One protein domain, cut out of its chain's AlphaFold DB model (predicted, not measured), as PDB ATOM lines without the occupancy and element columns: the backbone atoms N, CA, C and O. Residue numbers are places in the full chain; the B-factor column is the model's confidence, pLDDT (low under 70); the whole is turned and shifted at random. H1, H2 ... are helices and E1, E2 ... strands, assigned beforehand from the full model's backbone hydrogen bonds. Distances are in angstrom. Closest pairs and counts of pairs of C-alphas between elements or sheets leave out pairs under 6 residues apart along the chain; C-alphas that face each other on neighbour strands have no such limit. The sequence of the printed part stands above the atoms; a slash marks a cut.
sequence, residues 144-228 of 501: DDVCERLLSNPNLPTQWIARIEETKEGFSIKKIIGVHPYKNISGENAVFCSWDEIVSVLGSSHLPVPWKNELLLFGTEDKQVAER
ATOM      1  N   ASP A 144     222.653 230.766 198.019       78.00
ATOM      2  CA  ASP A 144     222.182 230.124 196.788       78.00
ATOM      3  C   ASP A 144     223.036 230.496 195.566       78.00
ATOM      4  O   ASP A 144     223.513 229.598 194.876       78.00
ATOM      5  N   ASP A 145     223.335 231.781 195.354       76.88
ATOM      6  CA  ASP A 145     224.175 232.240 194.237       76.88
ATOM      7  C   ASP A 145     225.607 231.697 194.348       76.88
ATOM      8  O   ASP A 145     226.244 231.356 193.347       76.88
ATOM      9  N   VAL A 146     226.136 231.613 195.578       78.44
ATOM     10  CA  VAL A 146     227.447 230.996 195.834       78.44
ATOM     11  C   VAL A 146     227.404 229.520 195.446       78.44
ATOM     12  O   VAL A 146     228.287 229.052 194.729       78.44
ATOM     13  N   CYS A 147     226.370 228.797 195.873       82.12
ATOM     14  CA  CYS A 147     226.209 227.379 195.573       82.12
ATOM     15  C   CYS A 147     226.071 227.123 194.065       82.12
ATOM     16  O   CYS A 147     226.751 226.249 193.532       82.12
ATOM     17  N   GLU A 148     225.268 227.910 193.349       83.31
ATOM     18  CA  GLU A 148     225.110 227.793 191.894       83.31
ATOM     19  C   GLU A 148     226.424 228.057 191.139       83.31
ATOM     20  O   GLU A 148     226.761 227.346 190.186       83.31
ATOM     21  N   ARG A 149     227.228 229.029 191.591       82.06
ATOM     22  CA  ARG A 149     228.565 229.295 191.031       82.06
ATOM     23  C   ARG A 149     229.562 228.175 191.305       82.06
ATOM     24  O   ARG A 149     230.398 227.886 190.453       82.06
ATOM     25  N   LEU A 150     229.495 227.547 192.479       83.06
ATOM     26  CA  LEU A 150     230.333 226.390 192.795       83.06
ATOM     27  C   LEU A 150     229.942 225.176 191.943       83.06
ATOM     28  O   LEU A 150     230.827 224.528 191.394       83.06
ATOM     29  N   LEU A 151     228.641 224.922 191.762       83.88
ATOM     30  CA  LEU A 151     228.117 223.840 190.914       83.88
ATOM     31  C   LEU A 151     228.500 223.993 189.440       83.88
ATOM     32  O   LEU A 151     228.762 223.009 188.755       83.88
ATOM     33  N   SER A 152     228.532 225.227 188.945       82.69
ATOM     34  CA  SER A 152     228.882 225.532 187.555       82.69
ATOM     35  C   SER A 152     230.393 225.606 187.298       82.69
ATOM     36  O   SER A 152     230.800 225.816 186.155       82.69
ATOM     37  N   ASN A 153     231.240 225.423 188.320       83.00
ATOM     38  CA  ASN A 153     232.688 225.521 188.173       83.00
ATOM     39  C   ASN A 153     233.294 224.193 187.673       83.00
ATOM     40  O   ASN A 153     233.391 223.235 188.442       83.00
ATOM     41  N   PRO A 154     233.806 224.127 186.427       78.75
ATOM     42  CA  PRO A 154     234.346 222.888 185.865       78.75
ATOM     43  C   PRO A 154     235.609 222.389 186.586       78.75
ATOM     44  O   PRO A 154     235.951 221.216 186.477       78.75
ATOM     45  N   ASN A 155     236.299 223.255 187.339       79.44
ATOM     46  CA  ASN A 155     237.478 222.883 188.127       79.44
ATOM     47  C   ASN A 155     237.130 222.327 189.520       79.44
ATOM     48  O   ASN A 155     238.042 221.906 190.237       79.44
ATOM     49  N   LEU A 156     235.852 222.368 189.918       80.56
ATOM     50  CA  LEU A 156     235.330 221.887 191.200       80.56
ATOM     51  C   LEU A 156     234.066 221.035 190.966       80.56
ATOM     52  O   LEU A 156     232.975 221.435 191.374       80.56
ATOM     53  N   PRO A 157     234.174 219.882 190.282       79.56
ATOM     54  CA  PRO A 157     233.010 219.087 189.907       79.56
ATOM     55  C   PRO A 157     232.264 218.570 191.148       79.56
ATOM     56  O   PRO A 157     232.741 217.699 191.874       79.56
ATOM     57  N   THR A 158     231.066 219.104 191.371       81.88
ATOM     58  CA  THR A 158     230.119 218.653 192.397       81.88
ATOM     59  C   THR A 158     228.741 218.525 191.762       81.88
ATOM     60  O   THR A 158     228.360 219.348 190.934       81.88
ATOM     61  N   GLN A 159     228.004 217.465 192.090       81.62
ATOM     62  CA  GLN A 159     226.718 217.173 191.443       81.62
ATOM     63  C   GLN A 159     225.556 217.930 192.092       81.62
ATOM     64  O   GLN A 159     224.586 218.307 191.430       81.62
ATOM     65  N   TRP A 160     225.669 218.155 193.398       86.44
ATOM     66  CA  TRP A 160     224.690 218.861 194.206       86.44
ATOM     67  C   TRP A 160     225.362 219.510 195.421       86.44
ATOM     68  O   TRP A 160     226.491 219.168 195.785       86.44
ATOM     69  N   ILE A 161     224.673 220.467 196.033       87.75
ATOM     70  CA  ILE A 161     225.038 221.094 197.303       87.75
ATOM     71  C   ILE A 161     223.791 221.099 198.184       87.75
ATOM     72  O   ILE A 161     222.746 221.596 197.763       87.75
ATOM     73  N   ALA A 162     223.888 220.549 199.392       88.00
ATOM     74  CA  ALA A 162     222.811 220.581 200.373       88.00
ATOM     75  C   ALA A 162     223.084 221.659 201.423       88.00
ATOM     76  O   ALA A 162     224.174 221.728 201.992       88.00
ATOM     77  N   ARG A 163     222.076 222.492 201.676       88.81
ATOM     78  CA  ARG A 163     222.039 223.484 202.749       88.81
ATOM     79  C   ARG A 163     221.319 222.874 203.941       88.81
ATOM     80  O   ARG A 163     220.151 222.502 203.823       88.81
ATOM     81  N   ILE A 164     222.013 222.772 205.064       87.38
ATOM     82  CA  ILE A 164     221.524 222.139 206.288       87.38
ATOM     83  C   ILE A 164     221.443 223.204 207.382       87.38
ATOM     84  O   ILE A 164     222.378 223.978 207.564       87.38
ATOM     85  N   GLU A 165     220.333 223.256 208.103       87.88
ATOM     86  CA  GLU A 165     220.135 224.143 209.246       87.88
ATOM     87  C   GLU A 165     220.199 223.332 210.545       87.88
ATOM     88  O   GLU A 165     219.631 222.242 210.643       87.88
ATOM     89  N   GLU A 166     220.914 223.850 211.542       84.56
ATOM     90  CA  GLU A 166     220.942 223.261 212.879       84.56
ATOM     91  C   GLU A 166     219.791 223.841 213.710       84.56
ATOM     92  O   GLU A 166     219.645 225.055 213.871       84.56
ATOM     93  N   THR A 167     218.948 222.960 214.234       80.31
ATOM     94  CA  THR A 167     217.756 223.287 215.016       80.31
ATOM     95  C   THR A 167     217.882 222.720 216.429       80.31
ATOM     96  O   THR A 167     218.753 221.906 216.725       80.31
ATOM     97  N   LYS A 168     216.979 223.109 217.336       79.12
ATOM     98  CA  LYS A 168     216.961 222.559 218.706       79.12
ATOM     99  C   LYS A 168     216.686 221.051 218.759       79.12
ATOM    100  O   LYS A 168     216.996 220.429 219.770       79.12
ATOM    101  N   GLU A 169     216.078 220.495 217.714       78.38
ATOM    102  CA  GLU A 169     215.642 219.094 217.637       78.38
ATOM    103  C   GLU A 169     216.589 218.226 216.787       78.38
ATOM    104  O   GLU A 169     216.346 217.032 216.623       78.38
ATOM    105  N   GLY A 170     217.682 218.808 216.276       84.12
ATOM    106  CA  GLY A 170     218.643 218.146 215.395       84.12
ATOM    107  C   GLY A 170     218.908 218.978 214.142       84.12
ATOM    108  O   GLY A 170     219.014 220.198 214.215       84.12
ATOM    109  N   PHE A 171     218.983 218.353 212.975       84.94
ATOM    110  CA  PHE A 171     219.361 219.006 211.722       84.94
ATOM    111  C   PHE A 171     218.241 218.916 210.682       84.94
ATOM    112  O   PHE A 171     217.575 217.891 210.593       84.94
ATOM    113  N   SER A 172     218.047 219.943 209.859       84.56
ATOM    114  CA  SER A 172     217.060 219.927 208.770       84.56
ATOM    115  C   SER A 172     217.688 220.302 207.431       84.56
ATOM    116  O   SER A 172     218.581 221.145 207.355       84.56
ATOM    117  N   ILE A 173     217.234 219.671 206.345       85.62
ATOM    118  CA  ILE A 173     217.671 220.033 204.992       85.62
ATOM    119  C   ILE A 173     216.812 221.202 204.520       85.62
ATOM    120  O   ILE A 173     215.639 221.037 204.200       85.62
ATOM    121  N   LYS A 174     217.418 222.383 204.450       82.62
ATOM    122  CA  LYS A 174     216.757 223.613 204.017       82.62
ATOM    123  C   LYS A 174     216.536 223.644 202.509       82.62
ATOM    124  O   LYS A 174     215.518 224.147 202.045       82.62
ATOM    125  N   LYS A 175     217.522 223.172 201.739       85.75
ATOM    126  CA  LYS A 175     217.484 223.159 200.270       85.75
ATOM    127  C   LYS A 175     218.572 222.252 199.705       85.75
ATOM    128  O   LYS A 175     219.679 222.219 200.240       85.75
ATOM    129  N   ILE A 176     218.292 221.584 198.589       85.25
ATOM    130  CA  ILE A 176     219.308 220.904 197.774       85.25
ATOM    131  C   ILE A 176     219.367 221.601 196.416       85.25
ATOM    132  O   ILE A 176     218.343 221.814 195.772       85.25
ATOM    133  N   ILE A 177     220.567 221.976 195.990       84.75
ATOM    134  CA  ILE A 177     220.826 222.692 194.740       84.75
ATOM    135  C   ILE A 177     221.612 221.745 193.830       84.75
ATOM    136  O   ILE A 177     222.612 221.182 194.265       84.75
ATOM    137  N   GLY A 178     221.177 221.550 192.582       79.56
ATOM    138  CA  GLY A 178     221.788 220.603 191.637       79.56
ATOM    139  C   GLY A 178     221.023 219.280 191.507       79.56
ATOM    140  O   GLY A 178     219.849 219.190 191.865       79.56
ATOM    141  N   VAL A 179     221.669 218.253 190.950       75.88
ATOM    142  CA  VAL A 179     221.036 216.952 190.667       75.88
ATOM    143  C   VAL A 179     221.526 215.920 191.675       75.88
ATOM    144  O   VAL A 179     222.623 215.381 191.546       75.88
ATOM    145  N   HIS A 180     220.696 215.621 192.675       73.88
ATOM    146  CA  HIS A 180     220.964 214.533 193.611       73.88
ATOM    147  C   HIS A 180     220.648 213.166 192.963       73.88
ATOM    148  O   HIS A 180     219.577 213.025 192.361       73.88
ATOM    149  N   PRO A 181     221.524 212.147 193.076       62.75
ATOM    150  CA  PRO A 181     221.350 210.843 192.419       62.75
ATOM    151  C   PRO A 181     220.075 210.094 192.844       62.75
ATOM    152  O   PRO A 181     219.510 209.334 192.058       62.75
ATOM    153  N   TYR A 182     219.559 210.365 194.044       61.00
ATOM    154  CA  TYR A 182     218.273 209.854 194.525       61.00
ATOM    155  C   TYR A 182     217.209 210.959 194.451       61.00
ATOM    156  O   TYR A 182     217.176 211.855 195.290       61.00
ATOM    157  N   LYS A 183     216.346 210.904 193.428       52.78
ATOM    158  CA  LYS A 183     215.382 211.965 193.052       52.78
ATOM    159  C   LYS A 183     214.216 212.217 194.027       52.78
ATOM    160  O   LYS A 183     213.450 213.139 193.783       52.78
ATOM    161  N   ASN A 184     214.075 211.444 195.104       53.34
ATOM    162  CA  ASN A 184     212.952 211.536 196.050       53.34
ATOM    163  C   ASN A 184     213.440 211.582 197.506       53.34
ATOM    164  O   ASN A 184     213.055 210.746 198.321       53.34
ATOM    165  N   ILE A 185     214.284 212.552 197.859       57.59
ATOM    166  CA  ILE A 185     214.448 212.893 199.276       57.59
ATOM    167  C   ILE A 185     213.214 213.715 199.655       57.59
ATOM    168  O   ILE A 185     213.135 214.908 199.377       57.59
ATOM    169  N   SER A 186     212.206 213.060 200.231       48.97
ATOM    170  CA  SER A 186     210.975 213.675 200.746       48.97
ATOM    171  C   SER A 186     211.262 214.487 202.018       48.97
ATOM    172  O   SER A 186     210.790 214.138 203.097       48.97
ATOM    173  N   GLY A 187     212.121 215.505 201.918       52.88
ATOM    174  CA  GLY A 187     212.852 216.019 203.075       52.88
ATOM    175  C   GLY A 187     213.127 217.514 203.105       52.88
ATOM    176  O   GLY A 187     213.921 217.919 203.943       52.88
ATOM    177  N   GLU A 188     212.464 218.348 202.298       53.69
ATOM    178  CA  GLU A 188     212.603 219.817 202.405       53.69
ATOM    179  C   GLU A 188     212.115 220.402 203.753       53.69
ATOM    180  O   GLU A 188     212.160 221.607 203.936       53.69
ATOM    181  N   ASN A 189     211.680 219.576 204.715       54.59
ATOM    182  CA  ASN A 189     211.402 219.957 206.110       54.59
ATOM    183  C   ASN A 189     211.593 218.787 207.106       54.59
ATOM    184  O   ASN A 189     211.032 218.805 208.201       54.59
ATOM    185  N   ALA A 190     212.317 217.724 206.731       66.06
ATOM    186  CA  ALA A 190     212.547 216.599 207.640       66.06
ATOM    187  C   ALA A 190     213.610 216.973 208.684       66.06
ATOM    188  O   ALA A 190     214.670 217.489 208.325       66.06
ATOM    189  N   VAL A 191     213.315 216.720 209.962       73.88
ATOM    190  CA  VAL A 191     214.257 216.894 211.075       73.88
ATOM    191  C   VAL A 191     214.936 215.555 211.345       73.88
ATOM    192  O   VAL A 191     214.266 214.547 211.561       73.88
ATOM    193  N   PHE A 192     216.262 215.556 211.318       81.81
ATOM    194  CA  PHE A 192     217.131 214.419 211.590       81.81
ATOM    195  C   PHE A 192     217.748 214.584 212.974       81.81
ATOM    196  O   PHE A 192     218.269 215.652 213.294       81.81
ATOM    197  N   CYS A 193     217.717 213.540 213.799       81.31
ATOM    198  CA  CYS A 193     218.157 213.622 215.191       81.31
ATOM    199  C   CYS A 193     219.687 213.607 215.329       81.31
ATOM    200  O   CYS A 193     220.211 214.013 216.367       81.31
ATOM    201  N   SER A 194     220.412 213.147 214.304       82.81
ATOM    202  CA  SER A 194     221.875 213.074 214.312       82.81
ATOM    203  C   SER A 194     222.508 213.427 212.963       82.81
ATOM    204  O   SER A 194     221.878 213.366 211.908       82.81
ATOM    205  N   TRP A 195     223.794 213.792 213.000       81.12
ATOM    206  CA  TRP A 195     224.577 214.074 211.793       81.12
ATOM    207  C   TRP A 195     224.759 212.826 210.915       81.12
ATOM    208  O   TRP A 195     224.684 212.910 209.688       81.12
ATOM    209  N   ASP A 196     224.933 211.661 211.542       81.88
ATOM    210  CA  ASP A 196     225.107 210.382 210.847       81.88
ATOM    211  C   ASP A 196     223.859 210.000 210.034       81.88
ATOM    212  O   ASP A 196     223.979 209.472 208.928       81.88
ATOM    213  N   GLU A 197     222.660 210.334 210.527       79.12
ATOM    214  CA  GLU A 197     221.407 210.153 209.785       79.12
ATOM    215  C   GLU A 197     221.391 210.984 208.497       79.12
ATOM    216  O   GLU A 197     221.111 210.444 207.426       79.12
ATOM    217  N   ILE A 198     221.768 212.265 208.557       79.62
ATOM    218  CA  ILE A 198     221.845 213.129 207.368       79.62
ATOM    219  C   ILE A 198     222.858 212.606 206.358       79.62
ATOM    220  O   ILE A 198     222.559 212.522 205.165       79.62
ATOM    221  N   VAL A 199     224.052 212.244 206.826       79.06
ATOM    222  CA  VAL A 199     225.120 211.713 205.975       79.06
ATOM    223  C   VAL A 199     224.682 210.415 205.300       79.06
ATOM    224  O   VAL A 199     224.935 210.237 204.110       79.06
ATOM    225  N   SER A 200     223.969 209.542 206.017       77.38
ATOM    226  CA  SER A 200     223.443 208.294 205.457       77.38
ATOM    227  C   SER A 200     222.399 208.519 204.355       77.38
ATOM    228  O   SER A 200     222.354 207.759 203.389       77.38
ATOM    229  N   VAL A 201     221.595 209.584 204.466       77.81
ATOM    230  CA  VAL A 201     220.532 209.932 203.508       77.81
ATOM    231  C   VAL A 201     221.084 210.645 202.274       77.81
ATOM    232  O   VAL A 201     220.642 210.377 201.157       77.81
ATOM    233  N   LEU A 202     222.045 211.550 202.463       75.50
ATOM    234  CA  LEU A 202     222.653 212.329 201.382       75.50
ATOM    235  C   LEU A 202     223.841 211.615 200.720       75.50
ATOM    236  O   LEU A 202     224.234 211.972 199.615       75.50
ATOM    237  N   GLY A 203     224.424 210.603 201.363       70.00
ATOM    238  CA  GLY A 203     225.511 209.806 200.793       70.00
ATOM    239  C   GLY A 203     226.837 210.558 200.629       70.00
ATOM    240  O   GLY A 203     227.619 210.209 199.751       70.00
ATOM    241  N   SER A 204     227.109 211.585 201.444       67.69
ATOM    242  CA  SER A 204     228.374 212.342 201.394       67.69
ATOM    243  C   SER A 204     229.263 212.028 202.595       67.69
ATOM    244  O   SER A 204     228.859 212.215 203.736       67.69
ATOM    245  N   SER A 205     230.502 211.595 202.349       60.50
ATOM    246  CA  SER A 205     231.491 211.275 203.392       60.50
ATOM    247  C   SER A 205     232.374 212.459 203.809       60.50
ATOM    248  O   SER A 205     233.379 212.274 204.500       60.50
ATOM    249  N   HIS A 206     232.073 213.669 203.336       71.75
ATOM    250  CA  HIS A 206     232.913 214.844 203.553       71.75
ATOM    251  C   HIS A 206     232.414 215.707 204.712       71.75
ATOM    252  O   HIS A 206     231.222 215.765 205.009       71.75
ATOM    253  N   LEU A 207     233.354 216.387 205.375       74.06
ATOM    254  CA  LEU A 207     233.042 217.323 206.452       74.06
ATOM    255  C   LEU A 207     232.179 218.477 205.914       74.06
ATOM    256  O   LEU A 207     232.510 219.034 204.862       74.06
ATOM    257  N   PRO A 208     231.105 218.860 206.624       82.25
ATOM    258  CA  PRO A 208     230.291 219.995 206.228       82.25
ATOM    259  C   PRO A 208     231.066 221.298 206.382       82.25
ATOM    260  O   PRO A 208     231.900 221.454 207.280       82.25
ATOM    261  N   VAL A 209     230.752 222.266 205.528       85.06
ATOM    262  CA  VAL A 209     231.400 223.574 205.539       85.06
ATOM    263  C   VAL A 209     230.453 224.615 206.134       85.06
ATOM    264  O   VAL A 209     229.368 224.822 205.591       85.06
ATOM    265  N   PRO A 210     230.827 225.285 207.237       82.00
ATOM    266  CA  PRO A 210     229.929 226.205 207.925       82.00
ATOM    267  C   PRO A 210     229.795 227.551 207.203       82.00
ATOM    268  O   PRO A 210     230.789 228.227 206.916       82.00
ATOM    269  N   TRP A 211     228.554 227.999 207.011       78.81
ATOM    270  CA  TRP A 211     228.193 229.303 206.459       78.81
ATOM    271  C   TRP A 211     227.130 229.992 207.322       78.81
ATOM    272  O   TRP A 211     225.958 229.620 207.300       78.81
ATOM    273  N   LYS A 212     227.512 231.051 208.047       77.50
ATOM    274  CA  LYS A 212     226.627 231.740 209.009       77.50
ATOM    275  C   LYS A 212     225.976 230.717 209.966       77.50
ATOM    276  O   LYS A 212     226.708 230.116 210.747       77.50
ATOM    277  N   ASN A 213     224.660 230.507 209.881       78.38
ATOM    278  CA  ASN A 213     223.898 229.562 210.714       78.38
ATOM    279  C   ASN A 213     223.531 228.259 209.968       78.38
ATOM    280  O   ASN A 213     222.692 227.497 210.436       78.38
ATOM    281  N   GLU A 214     224.112 228.029 208.792       86.19
ATOM    282  CA  GLU A 214     223.866 226.862 207.945       86.19
ATOM    283  C   GLU A 214     225.163 226.064 207.728       86.19
ATOM    284  O   GLU A 214     226.278 226.580 207.847       86.19
ATOM    285  N   LEU A 215     225.015 224.794 207.370       87.69
ATOM    286  CA  LEU A 215     226.077 223.877 206.980       87.69
ATOM    287  C   LEU A 215     225.896 223.501 205.506       87.69
ATOM    288  O   LEU A 215     224.804 223.124 205.081       87.69
ATOM    289  N   LEU A 216     226.968 223.598 204.722       87.88
ATOM    290  CA  LEU A 216     226.994 223.194 203.320       87.88
ATOM    291  C   LEU A 216     227.621 221.810 203.176       87.88
ATOM    292  O   LEU A 216     228.754 221.592 203.609       87.88
ATOM    293  N   LEU A 217     226.903 220.895 202.529       88.06
ATOM    294  CA  LEU A 217     227.381 219.556 202.193       88.06
ATOM    295  C   LEU A 217     227.501 219.410 200.675       88.06
ATOM    296  O   LEU A 217     226.585 219.785 199.943       88.06
ATOM    297  N   PHE A 218     228.617 218.854 200.205       87.12
ATOM    298  CA  PHE A 218     228.913 218.720 198.778       87.12
ATOM    299  C   PHE A 218     228.705 217.284 198.297       87.12
ATOM    300  O   PHE A 218     229.183 216.329 198.917       87.12
ATOM    301  N   GLY A 219     228.023 217.154 197.162       84.44
ATOM    302  CA  GLY A 219     227.810 215.911 196.434       84.44
ATOM    303  C   GLY A 219     228.973 215.565 195.523       84.44
ATOM    304  O   GLY A 219     228.840 215.615 194.298       84.44
ATOM    305  N   THR A 220     230.119 215.259 196.120       79.94
ATOM    306  CA  THR A 220     231.303 214.760 195.420       79.94
ATOM    307  C   THR A 220     231.879 213.578 196.193       79.94
ATOM    308  O   THR A 220     231.766 213.540 197.413       79.94
ATOM    309  N   GLU A 221     232.453 212.607 195.486       76.19
ATOM    310  CA  GLU A 221     233.199 211.485 196.080       76.19
ATOM    311  C   GLU A 221     234.720 211.748 196.050       76.19
ATOM    312  O   GLU A 221     235.507 211.027 196.666       76.19
ATOM    313  N   ASP A 222     235.151 212.797 195.335       82.75
ATOM    314  CA  ASP A 222     236.554 213.178 195.221       82.75
ATOM    315  C   ASP A 222     236.969 214.055 196.408       82.75
ATOM    316  O   ASP A 222     236.616 215.234 196.527       82.75
ATOM    317  N   LYS A 223     237.802 213.473 197.274       81.00
ATOM    318  CA  LYS A 223     238.343 214.139 198.459       81.00
ATOM    319  C   LYS A 223     239.115 215.427 198.135       81.00
ATOM    320  O   LYS A 223     238.998 216.390 198.888       81.00
ATOM    321  N   GLN A 224     239.873 215.483 197.036       83.06
ATOM    322  CA  GLN A 224     240.629 216.687 196.666       83.06
ATOM    323  C   GLN A 224     239.694 217.812 196.214       83.06
ATOM    324  O   GLN A 224     239.926 218.985 196.514       83.06
ATOM    325  N   VAL A 225     238.611 217.467 195.515       82.69
ATOM    326  CA  VAL A 225     237.580 218.432 195.113       82.69
ATOM    327  C   VAL A 225     236.833 218.961 196.337       82.69
ATOM    328  O   VAL A 225     236.653 220.175 196.452       82.69
ATOM    329  N   ALA A 226     236.483 218.092 197.291       80.62
ATOM    330  CA  ALA A 226     235.856 218.486 198.554       80.62
ATOM    331  C   ALA A 226     236.731 219.452 199.378       80.62
ATOM    332  O   ALA A 226     236.241 220.464 199.890       80.62
ATOM    333  N   GLU A 227     238.041 219.198 199.464       82.94
ATOM    334  CA  GLU A 227     238.993 220.090 200.139       82.94
ATOM    335  C   GLU A 227     239.068 221.465 199.452       82.94
ATOM    336  O   GLU A 227     239.016 222.504 200.117       82.94
ATOM    337  N   ARG A 228     239.108 221.510 198.112       83.06
ATOM    338  CA  ARG A 228     239.138 222.779 197.360       83.06
ATOM    339  C   ARG A 228     237.831 223.566 197.480       83.06
ATOM    340  O   ARG A 228     237.892 224.781 197.663       83.06
TER     341      ARG A 228
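What this domain is: This is residues 144 to 228 of the 501 residues of the protein "Bacterial regulatory s, luxR family protein" of Anoxybacillus amylolyticus (UniProt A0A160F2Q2). Two antiparallel hairpins, E1 with E2 and E3 with E4, join side by side into one strongly twisted sheet, with helix H1 over one face and helix H2 over the opposite face. A long loop, residues 179 to 194, swings out from the end of E2 and comes back beside that edge strand, and the short last helix, H3, only grazes the sheet. The printed part has 85 residues, with three named helices and four named strands in the order H1, E1, E2, H2, E3, E4, H3; the sheet runs E2, E1, E4, E3, antiparallel throughout. The class is mixed, helices and strands. The whole is compact, with a radius of gyration of the C-alphas of 12.2 A and spans of 37 by 28 by 22 A.

How they stand to each other: H1, residues 144 to 151, is on the sheet at a height of 8.8 A, over E1, residues 160 to 167. On the local plane H1 and E1 stand at 32 degrees, only just slantwise; their closest C-alphas, those of Cys 147 and Ile 161, are 6.6 A apart. E1 forms a hairpin with edge strand E2, residues 170 to 178, where N 163 and O 175 are within hydrogen-bond range at 2.8 A. Residues 171 to 172 of E2 also pair antiparallel with residues 191 to 192. H2, residues 195 to 202, is on the opposite face from H1, also at a height of 8.8 A and over E1, only just slantwise at 31 degrees on the local plane. The closest C-alphas of H2 and E2, those of Trp 195 and Phe 171, are 7.2 A apart. E3, residues 209 to 211, is the other edge strand and forms a hairpin with E4, residues 214 to 218, with N 211 and O 214 2.8 A apart. E4 is also the antiparallel neighbour of E1, with N 164 and O 215 2.8 A apart. H3, residues 223 to 228, only grazes the sheet with residues 225 to 227. The three helices are apart from one another. In H1, H2 and H3 every O i to N i+4 pair is within hydrogen-bond range.

Where its parts are: H1 begins at C-alpha 144, (222.182, 230.124, 196.788), and is 10.5 A long. E1 measures 22.4 A, E2 24.1 A, H2 10.7 A and E4 13.3 A. E2 ends at C-alpha 178, (221.788, 220.603, 191.637). H3 ends at C-alpha 228, (239.138, 222.779, 197.360).

The domain as a whole: The two C-alphas farthest apart, those of Pro 154 and Lys 168, are 37.2 A apart. The printed part has no cut, and its one long link, of 16 residues, joins E2 to H2. Mean pLDDT of the printed part is 78.2; residues 181 to 190 and 204 to 205 are under 70.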